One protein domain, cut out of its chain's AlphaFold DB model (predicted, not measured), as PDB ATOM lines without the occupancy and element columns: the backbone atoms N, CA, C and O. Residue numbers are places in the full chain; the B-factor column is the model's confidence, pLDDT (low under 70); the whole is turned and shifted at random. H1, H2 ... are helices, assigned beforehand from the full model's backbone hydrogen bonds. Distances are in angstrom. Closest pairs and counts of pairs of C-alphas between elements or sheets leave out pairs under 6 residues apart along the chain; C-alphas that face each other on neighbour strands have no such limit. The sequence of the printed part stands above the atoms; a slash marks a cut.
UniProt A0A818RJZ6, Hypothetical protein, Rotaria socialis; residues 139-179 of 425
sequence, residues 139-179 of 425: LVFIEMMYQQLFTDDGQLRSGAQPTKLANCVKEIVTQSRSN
ATOM      1  N   LEU A 139     -39.662 -45.134  47.680       82.62
ATOM      2  CA  LEU A 139     -39.333 -45.100  49.108       82.62
ATOM      3  C   LEU A 139     -38.507 -46.317  49.522       82.62
ATOM      4  O   LEU A 139     -37.509 -46.152  50.224       82.62
ATOM      5  N   VAL A 140     -38.855 -47.500  49.015       87.19
ATOM      6  CA  VAL A 140     -38.096 -48.739  49.246       87.19
ATOM      7  C   VAL A 140     -36.691 -48.620  48.653       87.19
ATOM      8  O   VAL A 140     -35.711 -49.005  49.288       87.19
ATOM      9  N   PHE A 141     -36.558 -48.007  47.471       86.19
ATOM     10  CA  PHE A 141     -35.240 -47.736  46.890       86.19
ATOM     11  C   PHE A 141     -34.399 -46.786  47.754       86.19
ATOM     12  O   PHE A 141     -33.214 -47.036  47.981       86.19
ATOM     13  N   ILE A 142     -34.995 -45.694  48.249       82.88
ATOM     14  CA  ILE A 142     -34.301 -44.734  49.119       82.88
ATOM     15  C   ILE A 142     -33.867 -45.405  50.425       82.88
ATOM     16  O   ILE A 142     -32.745 -45.173  50.873       82.88
ATOM     17  N   GLU A 143     -34.715 -46.246  51.014       88.62
ATOM     18  CA  GLU A 143     -34.393 -47.010  52.220       88.62
ATOM     19  C   GLU A 143     -33.237 -47.990  51.977       88.62
ATOM     20  O   GLU A 143     -32.261 -47.985  52.725       88.62
ATOM     21  N   MET A 144     -33.281 -48.756  50.886       87.19
ATOM     22  CA  MET A 144     -32.215 -49.690  50.521       87.19
ATOM     23  C   MET A 144     -30.883 -48.964  50.274       87.19
ATOM     24  O   MET A 144     -29.829 -49.394  50.744       87.19
ATOM     25  N   MET A 145     -30.918 -47.815  49.595       85.38
ATOM     26  CA  MET A 145     -29.746 -46.957  49.406       85.38
ATOM     27  C   MET A 145     -29.221 -46.404  50.737       85.38
ATOM     28  O   MET A 145     -28.009 -46.318  50.936       85.38
ATOM     29  N   TYR A 146     -30.113 -46.037  51.660       88.19
ATOM     30  CA  TYR A 146     -29.733 -45.570  52.989       88.19
ATOM     31  C   TYR A 146     -29.027 -46.681  53.779       88.19
ATOM     32  O   TYR A 146     -27.940 -46.450  54.304       88.19
ATOM     33  N   GLN A 147     -29.563 -47.902  53.771       91.44
ATOM     34  CA  GLN A 147     -28.951 -49.072  54.416       91.44
ATOM     35  C   GLN A 147     -27.579 -49.441  53.815       91.44
ATOM     36  O   GLN A 147     -26.683 -49.898  54.527       91.44
ATOM     37  N   GLN A 148     -27.373 -49.218  52.513       88.38
ATOM     38  CA  GLN A 148     -26.078 -49.459  51.864       88.38
ATOM     39  C   GLN A 148     -25.023 -48.394  52.182       88.38
ATOM     40  O   GLN A 148     -23.828 -48.691  52.165       88.38
ATOM     41  N   LEU A 149     -25.433 -47.151  52.439       88.00
ATOM     42  CA  LEU A 149     -24.509 -46.024  52.603       88.00
ATOM     43  C   LEU A 149     -24.245 -45.669  54.056       88.00
ATOM     44  O   LEU A 149     -23.189 -45.112  54.354       88.00
ATOM     45  N   PHE A 150     -25.176 -45.993  54.945       91.62
ATOM     46  CA  PHE A 150     -25.076 -45.712  56.365       91.62
ATOM     47  C   PHE A 150     -24.948 -47.016  57.163       91.62
ATOM     48  O   PHE A 150     -25.347 -48.098  56.729       91.62
ATOM     49  N   THR A 151     -24.273 -46.943  58.303       93.06
ATOM     50  CA  THR A 151     -24.311 -47.980  59.331       93.06
ATOM     51  C   THR A 151     -25.609 -47.855  60.123       93.06
ATOM     52  O   THR A 151     -26.281 -46.825  60.056       93.06
ATOM     53  N   ASP A 152     -25.934 -48.875  60.913       89.94
ATOM     54  CA  ASP A 152     -27.128 -48.868  61.770       89.94
ATOM     55  C   ASP A 152     -27.103 -47.710  62.791       89.94
ATOM     56  O   ASP A 152     -28.144 -47.193  63.184       89.94
ATOM     57  N   ASP A 153     -25.905 -47.219  63.132       91.00
ATOM     58  CA  ASP A 153     -25.686 -46.042  63.985       91.00
ATOM     59  C   ASP A 153     -25.841 -44.694  63.245       91.00
ATOM     60  O   ASP A 153     -25.556 -43.629  63.801       91.00
ATOM     61  N   GLY A 154     -26.230 -44.711  61.968       86.50
ATOM     62  CA  GLY A 154     -26.407 -43.520  61.136       86.50
ATOM     63  C   GLY A 154     -25.103 -42.871  60.657       86.50
ATOM     64  O   GLY A 154     -25.125 -41.740  60.165       86.50
ATOM     65  N   GLN A 155     -23.955 -43.551  60.777       88.56
ATOM     66  CA  GLN A 155     -22.685 -43.052  60.241       88.56
ATOM     67  C   GLN A 155     -22.499 -43.479  58.789       88.56
ATOM     68  O   GLN A 155     -22.858 -44.583  58.402       88.56
ATOM     69  N   LEU A 156     -21.903 -42.618  57.967       89.31
ATOM     70  CA  LEU A 156     -21.607 -42.966  56.581       89.31
ATOM     71  C   LEU A 156     -20.531 -44.069  56.540       89.31
ATOM     72  O   LEU A 156     -19.451 -43.898  57.110       89.31
ATOM     73  N   ARG A 157     -20.802 -45.183  55.852       91.25
ATOM     74  CA  ARG A 157     -19.842 -46.281  55.683       91.25
ATOM     75  C   ARG A 157     -18.583 -45.781  54.968       91.25
ATOM     76  O   ARG A 157     -18.648 -44.988  54.026       91.25
ATOM     77  N   SER A 158     -17.413 -46.235  55.409       85.56
ATOM     78  CA  SER A 158     -16.133 -45.843  54.814       85.56
ATOM     79  C   SER A 158     -16.073 -46.244  53.334       85.56
ATOM     80  O   SER A 158     -16.330 -47.385  52.967       85.56
ATOM     81  N   GLY A 159     -15.761 -45.279  52.463       84.94
ATOM     82  CA  GLY A 159     -15.722 -45.478  51.006       84.94
ATOM     83  C   GLY A 159     -17.031 -45.164  50.269       84.94
ATOM     84  O   GLY A 159     -17.023 -45.076  49.040       84.94
ATOM     85  N   ALA A 160     -18.131 -44.906  50.982       81.56
ATOM     86  CA  ALA A 160     -19.364 -44.417  50.378       81.56
ATOM     87  C   ALA A 160     -19.178 -42.992  49.819       81.56
ATOM     88  O   ALA A 160     -18.660 -42.101  50.495       81.56
ATOM     89  N   GLN A 161     -19.621 -42.757  48.579       82.56
ATOM     90  CA  GLN A 161     -19.608 -41.428  47.959       82.56
ATOM     91  C   GLN A 161     -21.019 -40.812  48.003       82.56
ATOM     92  O   GLN A 161     -21.845 -41.122  47.142       82.56
ATOM     93  N   PRO A 162     -21.317 -39.906  48.953       75.50
ATOM     94  CA  PRO A 162     -22.665 -39.359  49.146       75.50
ATOM     95  C   PRO A 162     -23.138 -38.501  47.962       75.50
ATOM     96  O   PRO A 162     -24.333 -38.343  47.731       75.50
ATOM     97  N   THR A 163     -22.207 -37.990  47.155       76.88
ATOM     98  CA  THR A 163     -22.500 -37.290  45.899       76.88
ATOM     99  C   THR A 163     -23.113 -38.206  44.841       76.88
ATOM    100  O   THR A 163     -23.978 -37.760  44.091       76.88
ATOM    101  N   LYS A 164     -22.736 -39.493  44.799       73.25
ATOM    102  CA  LYS A 164     -23.342 -40.477  43.888       73.25
ATOM    103  C   LYS A 164     -24.782 -40.799  44.287       73.25
ATOM    104  O   LYS A 164     -25.645 -40.830  43.419       73.25
ATOM    105  N   LEU A 165     -25.054 -40.923  45.591       73.06
ATOM    106  CA  LEU A 165     -26.417 -41.053  46.126       73.06
ATOM    107  C   LEU A 165     -27.280 -39.855  45.740       73.06
ATOM    108  O   LEU A 165     -28.367 -40.027  45.199       73.06
ATOM    109  N   ALA A 166     -26.794 -38.642  46.010       73.50
ATOM    110  CA  ALA A 166     -27.550 -37.428  45.728       73.50
ATOM    111  C   ALA A 166     -27.890 -37.304  44.234       73.50
ATOM    112  O   ALA A 166     -28.994 -36.885  43.891       73.50
ATOM    113  N   ASN A 167     -26.970 -37.709  43.355       77.56
ATOM    114  CA  ASN A 167     -27.198 -37.714  41.913       77.56
ATOM    115  C   ASN A 167     -28.185 -38.810  41.482       77.56
ATOM    116  O   ASN A 167     -29.093 -38.505  40.720       77.56
ATOM    117  N   CYS A 168     -28.074 -40.029  42.018       74.44
ATOM    118  CA  CYS A 168     -28.990 -41.134  41.720       74.44
ATOM    119  C   CYS A 168     -30.425 -40.840  42.193       74.44
ATOM    120  O   CYS A 168     -31.372 -40.942  41.421       74.44
ATOM    121  N   VAL A 169     -30.598 -40.357  43.430       75.69
ATOM    122  CA  VAL A 169     -31.918 -39.956  43.952       75.69
ATOM    123  C   VAL A 169     -32.491 -38.795  43.145       75.69
ATOM    124  O   VAL A 169     -33.679 -38.785  42.828       75.69
ATOM    125  N   LYS A 170     -31.658 -37.814  42.772       77.56
ATOM    126  CA  LYS A 170     -32.085 -36.718  41.898       77.56
ATOM    127  C   LYS A 170     -32.581 -37.252  40.557       77.56
ATOM    128  O   LYS A 170     -33.631 -36.802  40.115       77.56
ATOM    129  N   GLU A 171     -31.865 -38.197  39.957       76.00
ATOM    130  CA  GLU A 171     -32.213 -38.810  38.677       76.00
ATOM    131  C   GLU A 171     -33.534 -39.584  38.746       76.00
ATOM    132  O   GLU A 171     -34.435 -39.291  37.964       76.00
ATOM    133  N   ILE A 172     -33.722 -40.444  39.751       73.62
ATOM    134  CA  ILE A 172     -34.968 -41.204  39.968       73.62
ATOM    135  C   ILE A 172     -36.155 -40.274  40.196       73.62
ATOM    136  O   ILE A 172     -37.208 -40.432  39.580       73.62
ATOM    137  N   VAL A 173     -35.989 -39.247  41.033       70.94
ATOM    138  CA  VAL A 173     -37.049 -38.260  41.270       70.94
ATOM    139  C   VAL A 173     -37.355 -37.468  39.995       70.94
ATOM    140  O   VAL A 173     -38.509 -37.111  39.764       70.94
ATOM    141  N   THR A 174     -36.361 -37.188  39.145       72.25
ATOM    142  CA  THR A 174     -36.601 -36.528  37.854       72.25
ATOM    143  C   THR A 174     -37.232 -37.447  36.807       72.25
ATOM    144  O   THR A 174     -38.119 -36.984  36.095       72.25
ATOM    145  N   GLN A 175     -36.856 -38.726  36.744       68.94
ATOM    146  CA  GLN A 175     -37.386 -39.695  35.778       68.94
ATOM    147  C   GLN A 175     -38.796 -40.183  36.155       68.94
ATOM    148  O   GLN A 175     -39.681 -40.277  35.306       68.94
ATOM    149  N   SER A 176     -39.073 -40.380  37.447       65.38
ATOM    150  CA  SER A 176     -40.429 -40.651  37.947       65.38
ATOM    151  C   SER A 176     -41.402 -39.521  37.568       65.38
ATOM    152  O   SER A 176     -42.545 -39.766  37.176       65.38
ATOM    153  N   ARG A 177     -40.931 -38.263  37.572       57.69
ATOM    154  CA  ARG A 177     -41.717 -37.104  37.114       57.69
ATOM    155  C   ARG A 177     -41.981 -37.112  35.610       57.69
ATOM    156  O   ARG A 177     -43.070 -36.704  35.218       57.69
ATOM    157  N   SER A 178     -41.035 -37.550  34.777       57.41
ATOM    158  CA  SER A 178     -41.262 -37.653  33.329       57.41
ATOM    159  C   SER A 178     -42.200 -38.807  32.971       57.41
ATOM    160  O   SER A 178     -43.067 -38.634  32.120       57.41
ATOM    161  N   ASN A 179     -42.118 -39.938  33.677       48.00
ATOM    162  CA  ASN A 179     -42.956 -41.110  33.393       48.00
ATOM    163  C   ASN A 179     -44.402 -40.935  33.894       48.00
ATOM    164  O   ASN A 179     -45.341 -41.411  33.256       48.00
TER     165      ASN A 179
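This is residues 139 to 179 of the 425 residues of the protein "Hypothetical protein" of Rotaria socialis (UniProt A0A818RJZ6). This is a loose helical hairpin: a shorter helix, H1, runs out, a long loop of residues 150 to 161 turns the backbone round, and a longer helix, H2, runs back nearly antiparallel to H1. H2 reaches well past H1, and its last residues, 173 to 179, stick out free. The printed part has 41 residues with two named helices, H1 then H2, and no named strand; the class is all helix. The whole is loose, with a radius of gyration of the C-alphas of 11.4 A, and flat, spanning 35 by 19 by 10 A.

Find C-alpha 139 at (-39.333, -45.100, 49.108); from there H1 runs through residues 139 to 149, 15.3 A from first to last C-alpha, and ends at C-alpha 149, (-24.509, -46.024, 52.603). Pass along residues 150 to 161, which hold no named element. At C-alpha 162, (-22.665, -39.359, 49.146), H2 begins; it takes residues 162 to 179, 25.7 A from first to last C-alpha, and ends at C-alpha 179, (-42.956, -41.110, 33.393).

Look first at Ile 142 and Val 169: their C-alphas, the closest of H1 and H2, are 7.4 A apart. The two helices only just touch, with 3 pairs of C-alphas within 8 A, and H2 does so with residues 162 to 169 alone. They run opposite ways at a shallow tilt of 14 degrees, centre to centre 12.9 A, and form a helical hairpin. In H1 and H2 every O i to N i+4 pair is within hydrogen-bond range.

Look to Asp 153 and Asn 179 for the two C-alphas farthest apart, 35.5 A. The link from H1 to H2, 12 residues, is long, and the printed part has no cut. In the B-factor column you will find a mean pLDDT of 80.0 for the printed part, with residues 175 to 179 under 70.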